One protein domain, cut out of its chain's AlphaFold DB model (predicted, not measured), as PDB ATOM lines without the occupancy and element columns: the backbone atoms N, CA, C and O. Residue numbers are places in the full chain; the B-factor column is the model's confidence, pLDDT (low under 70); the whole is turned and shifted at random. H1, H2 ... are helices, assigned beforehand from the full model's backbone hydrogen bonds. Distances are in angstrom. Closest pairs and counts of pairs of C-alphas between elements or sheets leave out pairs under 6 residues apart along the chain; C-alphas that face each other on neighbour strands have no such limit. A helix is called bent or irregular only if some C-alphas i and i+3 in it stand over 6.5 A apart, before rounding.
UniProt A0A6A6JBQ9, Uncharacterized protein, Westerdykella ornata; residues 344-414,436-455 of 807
ATOM      1  N   TRP A 344     -33.679  10.271 -26.617       91.31
ATOM      2  CA  TRP A 344     -32.682  10.147 -27.681       91.31
ATOM      3  C   TRP A 344     -33.077   9.086 -28.705       91.31
ATOM      4  O   TRP A 344     -33.103   7.894 -28.353       91.31
ATOM      5  N   THR A 345     -33.319   9.511 -29.944       94.25
ATOM      6  CA  THR A 345     -33.566   8.622 -31.087       94.25
ATOM      7  C   THR A 345     -32.286   7.887 -31.499       94.25
ATOM      8  O   THR A 345     -31.201   8.162 -30.975       94.25
ATOM      9  N   THR A 346     -32.409   6.890 -32.375       93.25
ATOM     10  CA  THR A 346     -31.247   6.175 -32.926       93.25
ATOM     11  C   THR A 346     -30.416   7.108 -33.806       93.25
ATOM     12  O   THR A 346     -29.212   7.206 -33.585       93.25
ATOM     13  N   ASP A 347     -31.056   7.897 -34.669       94.50
ATOM     14  CA  ASP A 347     -30.368   8.824 -35.578       94.50
ATOM     15  C   ASP A 347     -29.594   9.902 -34.817       94.50
ATOM     16  O   ASP A 347     -28.411  10.104 -35.066       94.50
ATOM     17  N   GLN A 348     -30.195  10.483 -33.772       94.31
ATOM     18  CA  GLN A 348     -29.516  11.447 -32.898       94.31
ATOM     19  C   GLN A 348     -28.253  10.870 -32.249       94.31
ATOM     20  O   GLN A 348     -27.289  11.591 -31.998       94.31
ATOM     21  N   ARG A 349     -28.239   9.567 -31.943       93.12
ATOM     22  CA  ARG A 349     -27.048   8.912 -31.382       93.12
ATOM     23  C   ARG A 349     -25.994   8.676 -32.446       93.12
ATOM     24  O   ARG A 349     -24.831   8.915 -32.147       93.12
ATOM     25  N   ILE A 350     -26.395   8.239 -33.643       92.25
ATOM     26  CA  ILE A 350     -25.497   8.089 -34.797       92.25
ATOM     27  C   ILE A 350     -24.825   9.430 -35.083       92.25
ATOM     28  O   ILE A 350     -23.601   9.495 -35.116       92.25
ATOM     29  N   PHE A 351     -25.599  10.509 -35.166       93.19
ATOM     30  CA  PHE A 351     -25.086  11.847 -35.428       93.19
ATOM     31  C   PHE A 351     -24.041  12.285 -34.395       93.19
ATOM     32  O   PHE A 351     -22.939  12.696 -34.748       93.19
ATOM     33  N   LEU A 352     -24.320  12.093 -33.099       92.94
ATOM     34  CA  LEU A 352     -23.335  12.385 -32.054       92.94
ATOM     35  C   LEU A 352     -22.076  11.507 -32.148       92.94
ATOM     36  O   LEU A 352     -20.992  11.966 -31.789       92.94
ATOM     37  N   CYS A 353     -22.185  10.262 -32.629       91.31
ATOM     38  CA  CYS A 353     -21.010   9.430 -32.906       91.31
ATOM     39  C   CYS A 353     -20.162   9.986 -34.018       91.31
ATOM     40  O   CYS A 353     -18.942   9.999 -33.876       91.31
ATOM     41  N   VAL A 354     -20.815  10.420 -35.092       91.94
ATOM     42  CA  VAL A 354     -20.139  10.979 -36.251       91.94
ATOM     43  C   VAL A 354     -19.385  12.240 -35.834       91.94
ATOM     44  O   VAL A 354     -18.168  12.305 -36.012       91.94
ATOM     45  N   LEU A 355     -20.056  13.163 -35.134       92.25
ATOM     46  CA  LEU A 355     -19.412  14.356 -34.579       92.25
ATOM     47  C   LEU A 355     -18.178  14.004 -33.740       92.25
ATOM     48  O   LEU A 355     -17.096  14.551 -33.938       92.25
ATOM     49  N   ASN A 356     -18.298  13.045 -32.821       90.75
ATOM     50  CA  ASN A 356     -17.201  12.745 -31.905       90.75
ATOM     51  C   ASN A 356     -16.039  11.964 -32.534       90.75
ATOM     52  O   ASN A 356     -14.914  12.063 -32.034       90.75
ATOM     53  N   ARG A 357     -16.304  11.168 -33.578       91.25
ATOM     54  CA  ARG A 357     -15.281  10.383 -34.273       91.25
ATOM     55  C   ARG A 357     -14.481  11.251 -35.238       91.25
ATOM     56  O   ARG A 357     -13.257  11.270 -35.139       91.25
ATOM     57  N   TRP A 358     -15.160  11.980 -36.123       92.00
ATOM     58  CA  TRP A 358     -14.512  12.688 -37.230       92.00
ATOM     59  C   TRP A 358     -14.140  14.137 -36.928       92.00
ATOM     60  O   TRP A 358     -13.306  14.671 -37.648       92.00
ATOM     61  N   TYR A 359     -14.667  14.772 -35.875       92.50
ATOM     62  CA  TYR A 359     -14.381  16.183 -35.580       92.50
ATOM     63  C   TYR A 359     -13.674  16.386 -34.237       92.50
ATOM     64  O   TYR A 359     -13.836  15.629 -33.269       92.50
ATOM     65  N   CYS A 360     -12.814  17.404 -34.180       92.38
ATOM     66  CA  CYS A 360     -12.126  17.848 -32.977       92.38
ATOM     67  C   CYS A 360     -13.141  18.125 -31.868       92.38
ATOM     68  O   CYS A 360     -14.247  18.605 -32.096       92.38
ATOM     69  N   ARG A 361     -12.775  17.743 -30.647       90.44
ATOM     70  CA  ARG A 361     -13.699  17.774 -29.519       90.44
ATOM     71  C   ARG A 361     -13.987  19.222 -29.115       90.44
ATOM     72  O   ARG A 361     -13.152  19.839 -28.466       90.44
ATOM     73  N   SER A 362     -15.191  19.689 -29.425       92.88
ATOM     74  CA  SER A 362     -15.742  20.959 -28.952       92.88
ATOM     75  C   SER A 362     -17.178  20.729 -28.460       92.88
ATOM     76  O   SER A 362     -18.083  20.579 -29.280       92.88
ATOM     77  N   PRO A 363     -17.399  20.588 -27.135       90.62
ATOM     78  CA  PRO A 363     -18.715  20.290 -26.563       90.62
ATOM     79  C   PRO A 363     -19.804  21.282 -26.976       90.62
ATOM     80  O   PRO A 363     -20.920  20.865 -27.289       90.62
ATOM     81  N   ASP A 364     -19.462  22.567 -27.003       91.31
ATOM     82  CA  ASP A 364     -20.412  23.640 -27.283       91.31
ATOM     83  C   ASP A 364     -20.739  23.701 -28.776       91.31
ATOM     84  O   ASP A 364     -21.914  23.674 -29.137       91.31
ATOM     85  N   ALA A 365     -19.736  23.572 -29.653       92.25
ATOM     86  CA  ALA A 365     -19.978  23.465 -31.092       92.25
ATOM     87  C   ALA A 365     -20.769  22.194 -31.459       92.25
ATOM     88  O   ALA A 365     -21.649  22.230 -32.315       92.25
ATOM     89  N   PHE A 366     -20.518  21.060 -30.790       93.31
ATOM     90  CA  PHE A 366     -21.310  19.841 -30.999       93.31
ATOM     91  C   PHE A 366     -22.765  20.032 -30.590       93.31
ATOM     92  O   PHE A 366     -23.654  19.491 -31.244       93.31
ATOM     93  N   ALA A 367     -23.012  20.760 -29.503       93.25
ATOM     94  CA  ALA A 367     -24.358  21.054 -29.056       93.25
ATOM     95  C   ALA A 367     -25.080  21.987 -30.023       93.25
ATOM     96  O   ALA A 367     -26.209  21.672 -30.384       93.25
ATOM     97  N   ALA A 368     -24.421  23.051 -30.486       92.19
ATOM     98  CA  ALA A 368     -24.959  23.977 -31.478       92.19
ATOM     99  C   ALA A 368     -25.329  23.251 -32.782       92.19
ATOM    100  O   ALA A 368     -26.482  23.288 -33.205       92.19
ATOM    101  N   VAL A 369     -24.399  22.478 -33.354       92.69
ATOM    102  CA  VAL A 369     -24.636  21.709 -34.589       92.69
ATOM    103  C   VAL A 369     -25.731  20.655 -34.404       92.69
ATOM    104  O   VAL A 369     -26.584  20.489 -35.273       92.69
ATOM    105  N   PHE A 370     -25.753  19.957 -33.264       94.50
ATOM    106  CA  PHE A 370     -26.804  18.986 -32.950       94.50
ATOM    107  C   PHE A 370     -28.186  19.640 -32.826       94.50
ATOM    108  O   PHE A 370     -29.168  19.120 -33.355       94.50
ATOM    109  N   ASN A 371     -28.262  20.753 -32.101       94.38
ATOM    110  CA  ASN A 371     -29.490  21.500 -31.862       94.38
ATOM    111  C   ASN A 371     -30.054  22.052 -33.166       94.38
ATOM    112  O   ASN A 371     -31.228  21.830 -33.452       94.38
ATOM    113  N   ASN A 372     -29.200  22.646 -33.997       94.06
ATOM    114  CA  ASN A 372     -29.597  23.154 -35.298       94.06
ATOM    115  C   ASN A 372     -30.079  22.033 -36.236       94.06
ATOM    116  O   ASN A 372     -31.166  22.126 -36.794       94.06
ATOM    117  N   HIS A 373     -29.338  20.921 -36.344       93.88
ATOM    118  CA  HIS A 373     -29.709  19.817 -37.242       93.88
ATOM    119  C   HIS A 373     -31.053  19.156 -36.883       93.88
ATOM    120  O   HIS A 373     -31.773  18.697 -37.765       93.88
ATOM    121  N   TYR A 374     -31.405  19.090 -35.595       94.50
ATOM    122  CA  TYR A 374     -32.648  18.456 -35.138       94.50
ATOM    123  C   TYR A 374     -33.759  19.442 -34.741       94.50
ATOM    124  O   TYR A 374     -34.804  18.984 -34.274       94.50
ATOM    125  N   GLY A 375     -33.551  20.756 -34.881       93.81
ATOM    126  CA  GLY A 375     -34.496  21.778 -34.413       93.81
ATOM    127  C   GLY A 375     -34.780  21.677 -32.909       93.81
ATOM    128  O   GLY A 375     -35.929  21.741 -32.472       93.81
ATOM    129  N   LEU A 376     -33.746  21.411 -32.109       93.88
ATOM    130  CA  LEU A 376     -33.837  21.247 -30.658       93.88
ATOM    131  C   LEU A 376     -33.072  22.355 -29.945       93.88
ATOM    132  O   LEU A 376     -32.086  22.848 -30.462       93.88
ATOM    133  N   ASP A 377     -33.451  22.656 -28.706       92.25
ATOM    134  CA  ASP A 377     -32.692  23.551 -27.827       92.25
ATOM    135  C   ASP A 377     -32.246  22.798 -26.562       92.25
ATOM    136  O   ASP A 377     -32.813  22.890 -25.464       92.25
ATOM    137  N   LEU A 378     -31.279  21.890 -26.730       92.38
ATOM    138  CA  LEU A 378     -30.696  21.155 -25.614       92.38
ATOM    139  C   LEU A 378     -29.443  21.872 -25.097       92.38
ATOM    140  O   LEU A 378     -28.510  22.092 -25.861       92.38
ATOM    141  N   PRO A 379     -29.310  22.092 -23.773       90.75
ATOM    142  CA  PRO A 379     -28.068  22.609 -23.206       90.75
ATOM    143  C   PRO A 379     -26.865  21.726 -23.567       90.75
ATOM    144  O   PRO A 379     -26.963  20.498 -23.432       90.75
ATOM    145  N   SER A 380     -25.711  22.327 -23.884       92.31
ATOM    146  CA  SER A 380     -24.462  21.624 -24.253       92.31
ATOM    147  C   SER A 380     -24.100  20.480 -23.305       92.31
ATOM    148  O   SER A 380     -23.809  19.345 -23.704       92.31
ATOM    149  N   ARG A 381     -24.291  20.698 -22.001       89.12
ATOM    150  CA  ARG A 381     -24.091  19.670 -20.977       89.12
ATOM    151  C   ARG A 381     -24.974  18.427 -21.158       89.12
ATOM    152  O   ARG A 381     -24.546  17.336 -20.782       89.12
ATOM    153  N   LYS A 382     -26.216  18.538 -21.644       89.31
ATOM    154  CA  LYS A 382     -27.087  17.368 -21.893       89.31
ATOM    155  C   LYS A 382     -26.563  16.542 -23.066       89.31
ATOM    156  O   LYS A 382     -26.478  15.323 -22.913       89.31
ATOM    157  N   VAL A 383     -26.187  17.200 -24.163       90.31
ATOM    158  CA  VAL A 383     -25.611  16.577 -25.365       90.31
ATOM    159  C   VAL A 383     -24.301  15.868 -25.010       90.31
ATOM    160  O   VAL A 383     -24.172  14.650 -25.162       90.31
ATOM    161  N   THR A 384     -23.396  16.595 -24.356       88.38
ATOM    162  CA  THR A 384     -22.099  16.089 -23.889       88.38
ATOM    163  C   THR A 384     -22.246  14.930 -22.904       88.38
ATOM    164  O   THR A 384     -21.594  13.896 -23.043       88.38
ATOM    165  N   ASN A 385     -23.137  15.037 -21.910       85.44
ATOM    166  CA  ASN A 385     -23.342  13.954 -20.943       85.44
ATOM    167  C   ASN A 385     -23.918  12.693 -21.584       85.44
ATOM    168  O   ASN A 385     -23.572  11.594 -21.146       85.44
ATOM    169  N   GLN A 386     -24.816  12.835 -22.562       83.88
ATOM    170  CA  GLN A 386     -25.395  11.682 -23.237       83.88
ATOM    171  C   GLN A 386     -24.312  10.878 -23.950       83.88
ATOM    172  O   GLN A 386     -24.306   9.652 -23.854       83.88
ATOM    173  N   PHE A 387     -23.395  11.564 -24.625       82.50
ATOM    174  CA  PHE A 387     -22.338  10.920 -25.381       82.50
ATOM    175  C   PHE A 387     -21.189  10.466 -24.469       82.50
ATOM    176  O   PHE A 387     -20.950   9.274 -24.270       82.50
ATOM    177  N   GLU A 388     -20.516  11.408 -23.814       81.88
ATOM    178  CA  GLU A 388     -19.241  11.153 -23.148       81.88
ATOM    179  C   GLU A 388     -19.374  10.330 -21.878       81.88
ATOM    180  O   GLU A 388     -18.622   9.378 -21.668       81.88
ATOM    181  N   SER A 389     -20.328  10.675 -21.007       79.00
ATOM    182  CA  SER A 389     -20.470   9.950 -19.741       79.00
ATOM    183  C   SER A 389     -20.878   8.507 -19.999       79.00
ATOM    184  O   SER A 389     -20.454   7.602 -19.283       79.00
ATOM    185  N   TYR A 390     -21.693   8.279 -21.022       79.81
ATOM    186  CA  TYR A 390     -22.222   6.964 -21.316       79.81
ATOM    187  C   TYR A 390     -21.204   6.085 -22.058       79.81
ATOM    188  O   TYR A 390     -20.988   4.941 -21.652       79.81
ATOM    189  N   ILE A 391     -20.488   6.628 -23.047       81.00
ATOM    190  CA  ILE A 391     -19.424   5.904 -23.763       81.00
ATOM    191  C   ILE A 391     -18.235   5.650 -22.856       81.00
ATOM    192  O   ILE A 391     -17.778   4.518 -22.770       81.00
ATOM    193  N   ARG A 392     -17.804   6.623 -22.051       76.06
ATOM    194  CA  ARG A 392     -16.731   6.395 -21.073       76.06
ATOM    195  C   ARG A 392     -17.068   5.262 -20.101       76.06
ATOM    196  O   ARG A 392     -16.180   4.544 -19.649       76.06
ATOM    197  N   LEU A 393     -18.349   5.085 -19.764       78.00
ATOM    198  CA  LEU A 393     -18.805   4.040 -18.843       78.00
ATOM    199  C   LEU A 393     -18.952   2.653 -19.477       78.00
ATOM    200  O   LEU A 393     -18.787   1.656 -18.766       78.00
ATOM    201  N   HIS A 394     -19.292   2.584 -20.763       78.81
ATOM    202  CA  HIS A 394     -19.703   1.347 -21.430       78.81
ATOM    203  C   HIS A 394     -18.835   0.965 -22.645       78.81
ATOM    204  O   HIS A 394     -18.949  -0.161 -23.136       78.81
ATOM    205  N   GLY A 395     -17.942   1.852 -23.085       83.75
ATOM    206  CA  GLY A 395     -17.114   1.737 -24.286       83.75
ATOM    207  C   GLY A 395     -17.955   1.374 -25.504       83.75
ATOM    208  O   GLY A 395     -19.085   1.836 -25.657       83.75
ATOM    209  N   ARG A 396     -17.458   0.403 -26.272       83.62
ATOM    210  CA  ARG A 396     -18.134  -0.216 -27.424       83.62
ATOM    211  C   ARG A 396     -19.570  -0.704 -27.165       83.62
ATOM    212  O   ARG A 396     -20.342  -0.872 -28.095       83.62
ATOM    213  N   ARG A 397     -19.948  -0.954 -25.905       81.81
ATOM    214  CA  ARG A 397     -21.293  -1.432 -25.527       81.81
ATOM    215  C   ARG A 397     -22.237  -0.317 -25.084       81.81
ATOM    216  O   ARG A 397     -23.286  -0.631 -24.523       81.81
ATOM    217  N   ALA A 398     -21.858   0.951 -25.234       80.69
ATOM    218  CA  ALA A 398     -22.701   2.069 -24.826       80.69
ATOM    219  C   ALA A 398     -24.043   2.013 -25.556       80.69
ATOM    220  O   ALA A 398     -25.094   1.836 -24.935       80.69
ATOM    221  N   PHE A 399     -23.997   2.052 -26.876       85.00
ATOM    222  CA  PHE A 399     -25.158   1.933 -27.740       85.00
ATOM    223  C   PHE A 399     -24.729   1.213 -29.027       85.00
ATOM    224  O   PHE A 399     -23.536   1.126 -29.317       85.00
ATOM    225  N   ARG A 400     -25.683   0.599 -29.733       88.06
ATOM    226  CA  ARG A 400     -25.390  -0.277 -30.883       88.06
ATOM    227  C   ARG A 400     -24.745   0.523 -32.014       88.06
ATOM    228  O   ARG A 400     -23.764   0.087 -32.595       88.06
ATOM    229  N   GLU A 401     -25.244   1.737 -32.183       91.38
ATOM    230  CA  GLU A 401     -24.813   2.743 -33.139       91.38
ATOM    231  C   GLU A 401     -23.325   3.113 -32.964       91.38
ATOM    232  O   GLU A 401     -22.669   3.486 -33.925       91.38
ATOM    233  N   TYR A 402     -22.748   2.942 -31.762       89.75
ATOM    234  CA  TYR A 402     -21.328   3.221 -31.512       89.75
ATOM    235  C   TYR A 402     -20.449   2.232 -32.255       89.75
ATOM    236  O   TYR A 402     -19.428   2.604 -32.815       89.75
ATOM    237  N   ASP A 403     -20.839   0.958 -32.213       88.06
ATOM    238  CA  ASP A 403     -20.111  -0.114 -32.873       88.06
ATOM    239  C   ASP A 403     -20.122   0.082 -34.386       88.06
ATOM    240  O   ASP A 403     -19.084   0.004 -35.041       88.06
ATOM    241  N   ASP A 404     -21.309   0.385 -34.909       89.88
ATOM    242  CA  ASP A 404     -21.528   0.619 -36.329       89.88
ATOM    243  C   ASP A 404     -20.693   1.822 -36.809       89.88
ATOM    244  O   ASP A 404     -19.930   1.710 -37.773       89.88
ATOM    245  N   VAL A 405     -20.734   2.935 -36.071       90.44
ATOM    246  CA  VAL A 405     -20.026   4.157 -36.461       90.44
ATOM    247  C   VAL A 405     -18.523   4.079 -36.226       90.44
ATOM    248  O   VAL A 405     -17.810   4.502 -37.113       90.44
ATOM    249  N   PHE A 406     -18.010   3.576 -35.094       89.31
ATOM    250  CA  PHE A 406     -16.565   3.611 -34.784       89.31
ATOM    251  C   PHE A 406     -15.766   2.422 -35.320       89.31
ATOM    252  O   PHE A 406     -14.563   2.552 -35.517       89.31
ATOM    253  N   TYR A 407     -16.390   1.258 -35.518       87.88
ATOM    254  CA  TYR A 407     -15.649   0.034 -35.846       87.88
ATOM    255  C   TYR A 407     -16.031  -0.587 -37.184       87.88
ATOM    256  O   TYR A 407     -15.204  -1.289 -37.761       87.88
ATOM    257  N   ARG A 408     -17.261  -0.383 -37.670       88.62
ATOM    258  CA  ARG A 408     -17.683  -0.940 -38.970       88.62
ATOM    259  C   ARG A 408     -17.475   0.018 -40.127       88.62
ATOM    260  O   ARG A 408     -17.254  -0.434 -41.241       88.62
ATOM    261  N   THR A 409     -17.528   1.315 -39.853       89.31
ATOM    262  CA  THR A 409     -17.280   2.350 -40.858       89.31
ATOM    263  C   THR A 409     -15.779   2.638 -40.909       89.31
ATOM    264  O   THR A 409     -15.145   2.790 -39.859       89.31
ATOM    265  N   ALA A 410     -15.177   2.696 -42.097       89.25
ATOM    266  CA  ALA A 410     -13.774   3.087 -42.231       89.25
ATOM    267  C   ALA A 410     -13.612   4.578 -41.887       89.25
ATOM    268  O   ALA A 410     -14.480   5.385 -42.199       89.25
ATOM    269  N   PHE A 411     -12.510   4.968 -41.240       86.94
ATOM    270  CA  PHE A 411     -12.305   6.376 -40.865       86.94
ATOM    271  C   PHE A 411     -12.136   7.296 -42.089       86.94
ATOM    272  O   PHE A 411     -12.559   8.448 -42.062       86.94
ATOM    273  N   ASN A 412     -11.586   6.760 -43.183       83.88
ATOM    274  CA  ASN A 412     -11.336   7.495 -44.425       83.88
ATOM    275  C   ASN A 412     -12.578   7.636 -45.322       83.88
ATOM    276  O   ASN A 412     -12.455   8.137 -46.435       83.88
ATOM    277  N   ASP A 413     -13.748   7.176 -44.874       72.94
ATOM    278  CA  ASP A 413     -14.990   7.301 -45.637       72.94
ATOM    279  C   ASP A 413     -15.369   8.796 -45.784       72.94
ATOM    280  O   ASP A 413     -15.463   9.502 -44.770       72.94
ATOM    281  N   PRO A 414     -15.503   9.335 -47.012       55.12
ATOM    282  CA  PRO A 414     -15.683  10.763 -47.266       55.12
ATOM    283  C   PRO A 414     -17.144  11.212 -47.109       55.12
ATOM    284  O   PRO A 414     -17.700  11.858 -47.992       55.12
ATOM    285  N   PRO A 436     -12.503   5.652 -25.772       71.12
ATOM    286  CA  PRO A 436     -12.235   5.390 -24.369       71.12
ATOM    287  C   PRO A 436     -12.700   3.973 -24.030       71.12
ATOM    288  O   PRO A 436     -13.893   3.655 -24.082       71.12
ATOM    289  N   ASP A 437     -11.752   3.112 -23.668       63.34
ATOM    290  CA  ASP A 437     -12.063   1.745 -23.289       63.34
ATOM    291  C   ASP A 437     -13.093   1.756 -22.154       63.34
ATOM    292  O   ASP A 437     -12.917   2.430 -21.134       63.34
ATOM    293  N   GLY A 438     -14.165   0.968 -22.285       69.50
ATOM    294  CA  GLY A 438     -15.249   0.835 -21.294       69.50
ATOM    295  C   GLY A 438     -14.816   0.280 -19.921       69.50
ATOM    296  O   GLY A 438     -15.631  -0.237 -19.151       69.50
ATOM    297  N   GLN A 439     -13.528   0.363 -19.591       68.88
ATOM    298  CA  GLN A 439     -12.901  -0.035 -18.336       68.88
ATOM    299  C   GLN A 439     -13.335   0.831 -17.155       68.88
ATOM    300  O   GLN A 439     -13.052   0.460 -16.018       68.88
ATOM    301  N   ALA A 440     -14.083   1.924 -17.345       66.31
ATOM    302  CA  ALA A 440     -14.678   2.637 -16.213       66.31
ATOM    303  C   ALA A 440     -15.609   1.725 -15.384       66.31
ATOM    304  O   ALA A 440     -15.743   1.908 -14.172       66.31
ATOM    305  N   ALA A 441     -16.179   0.674 -15.990       61.31
ATOM    306  CA  ALA A 441     -16.877  -0.396 -15.271       61.31
ATOM    307  C   ALA A 441     -15.970  -1.192 -14.312       61.31
ATOM    308  O   ALA A 441     -16.445  -1.701 -13.295       61.31
ATOM    309  N   LYS A 442     -14.677  -1.289 -14.633       68.81
ATOM    310  CA  LYS A 442     -13.627  -1.963 -13.856       68.81
ATOM    311  C   LYS A 442     -12.750  -0.989 -13.058       68.81
ATOM    312  O   LYS A 442     -11.801  -1.426 -12.413       68.81
ATOM    313  N   ALA A 443     -13.059   0.310 -13.067       75.31
ATOM    314  CA  ALA A 443     -12.271   1.310 -12.357       75.31
ATOM    315  C   ALA A 443     -12.147   0.960 -10.864       75.31
ATOM    316  O   ALA A 443     -13.133   0.615 -10.205       75.31
ATOM    317  N   LYS A 444     -10.934   1.103 -10.305       73.62
ATOM    318  CA  LYS A 444     -10.653   0.830  -8.881       73.62
ATOM    319  C   LYS A 444     -11.526   1.696  -7.948       73.62
ATOM    320  O   LYS A 444     -11.929   1.248  -6.870       73.62
ATOM    321  N   SER A 445     -11.925   2.889  -8.404       79.69
ATOM    322  CA  SER A 445     -12.794   3.815  -7.667       79.69
ATOM    323  C   SER A 445     -14.155   3.206  -7.295       79.69
ATOM    324  O   SER A 445     -14.942   2.758  -8.136       79.69
ATOM    325  N   LYS A 446     -14.472   3.241  -5.993       76.81
ATOM    326  CA  LYS A 446     -15.764   2.803  -5.437       76.81
ATOM    327  C   LYS A 446     -16.933   3.648  -5.966       76.81
ATOM    328  O   LYS A 446     -18.012   3.104  -6.203       76.81
ATOM    329  N   ARG A 447     -16.716   4.951  -6.208       76.50
ATOM    330  CA  ARG A 447     -17.729   5.885  -6.740       76.50
ATOM    331  C   ARG A 447     -18.124   5.511  -8.170       76.50
ATOM    332  O   ARG A 447     -19.312   5.358  -8.449       76.50
ATOM    333  N   THR A 448     -17.142   5.267  -9.037       73.75
ATOM    334  CA  THR A 448     -17.363   4.889 -10.443       73.75
ATOM    335  C   THR A 448     -18.077   3.540 -10.561       73.75
ATOM    336  O   THR A 448     -19.062   3.423 -11.292       73.75
ATOM    337  N   ARG A 449     -17.689   2.545  -9.746       76.81
ATOM    338  CA  ARG A 449     -18.393   1.250  -9.676       76.81
ATOM    339  C   ARG A 449     -19.840   1.388  -9.202       76.81
ATOM    340  O   ARG A 449     -20.726   0.725  -9.742       76.81
ATOM    341  N   HIS A 450     -20.109   2.253  -8.222       75.69
ATOM    342  CA  HIS A 450     -21.468   2.477  -7.726       75.69
ATOM    343  C   HIS A 450     -22.369   3.146  -8.777       75.69
ATOM    344  O   HIS A 450     -23.515   2.725  -8.958       75.69
ATOM    345  N   ILE A 451     -21.844   4.132  -9.516       74.81
ATOM    346  CA  ILE A 451     -22.547   4.776 -10.637       74.81
ATOM    347  C   ILE A 451     -22.865   3.746 -11.730       74.81
ATOM    348  O   ILE A 451     -24.027   3.615 -12.120       74.81
ATOM    349  N   ASN A 452     -21.878   2.942 -12.142       75.38
ATOM    350  CA  ASN A 452     -22.066   1.888 -13.143       75.38
ATOM    351  C   ASN A 452     -23.127   0.859 -12.699       75.38
ATOM    352  O   ASN A 452     -24.052   0.544 -13.450       75.38
ATOM    353  N   LYS A 453     -23.073   0.404 -11.437       78.69
ATOM    354  CA  LYS A 453     -24.066  -0.525 -10.868       78.69
ATOM    355  C   LYS A 453     -25.484   0.051 -10.919       78.69
ATOM    356  O   LYS A 453     -26.421  -0.659 -11.281       78.69
ATOM    357  N   ARG A 454     -25.659   1.335 -10.585       74.44
ATOM    358  CA  ARG A 454     -26.969   2.005 -10.608       74.44
ATOM    359  C   ARG A 454     -27.521   2.150 -12.028       74.44
ATOM    360  O   ARG A 454     -28.728   2.022 -12.215       74.44
ATOM    361  N   LEU A 455     -26.659   2.387 -13.015       69.06
ATOM    362  CA  LEU A 455     -27.047   2.474 -14.426       69.06
ATOM    363  C   LEU A 455     -27.450   1.110 -14.998       69.06
ATOM    364  O   LEU A 455     -28.518   1.012 -15.598       69.06
TER     365      LEU A 455
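What this domain is: This is residues 344 to 414 and 436 to 455 of the 807 residues of an uncharacterized protein of Westerdykella ornata (UniProt A0A6A6JBQ9). The long kinked helix H3 runs across one face of a row of three helices, H2, H1 and H4, with H1 in the middle. On the other side of H3, the short H5 packs on its last part, and H6 follows as a small outlying arm. The printed part has 91 residues with six named helices, H1 to H6 in chain order, and no named strand; the class is all helix. It is compact, with a radius of gyration of the C-alphas of 13.9 A and spans of 38 by 31 by 23 A.

How they stand to each other: H3, residues 380 to 397, is the hub, touching four helices; it has a kink of 53 degrees near residue 391 and is irregular, with C-alphas 393 and 396 9.6 A apart. It touches H2, residues 363 to 374, about perpendicular at 83 degrees, closest at the C-alphas of Ala 367 and Ser 380, 4.8 A. It only just touches H1, residues 346 to 358, with 3 pairs of C-alphas within 8 A, the closest Leu 352 and Phe 387, 6.9 A. H1 and H2 form a helical hairpin, closest at C-alphas 355 and 366, 6.8 A. H1 touches H4, residues 400 to 408, closest at C-alphas 350 and 401, 5.6 A. H3 touches H5, residues 438 to 442, closest at C-alphas 395 and 438, 3.6 A. H5 touches H6, residues 446 to 455, closest at C-alphas 441 and 449, 6.0 A. In H1, H2, H4 and H6 every O i to N i+4 pair is within hydrogen-bond range; H3 has 11 of 14, and H5 0 of 1 but 2 of 2 O i to N i+3 pairs.

Where its parts are: H1 begins at C-alpha 346 (-31.247, 6.175, -32.926) and is 18.5 A long. H2 measures 16.5 A, H3 23.3 A and H6 14.4 A, ending at C-alpha 455 (-27.047, 2.474, -14.426).

The domain as a whole: Residues 415 to 435 are not printed, and C-alphas 414 and 436 are 23.8 A apart across this cut. The links printed whole are tight. Residues 414, 437 to 442 and 455 have pLDDT under 70.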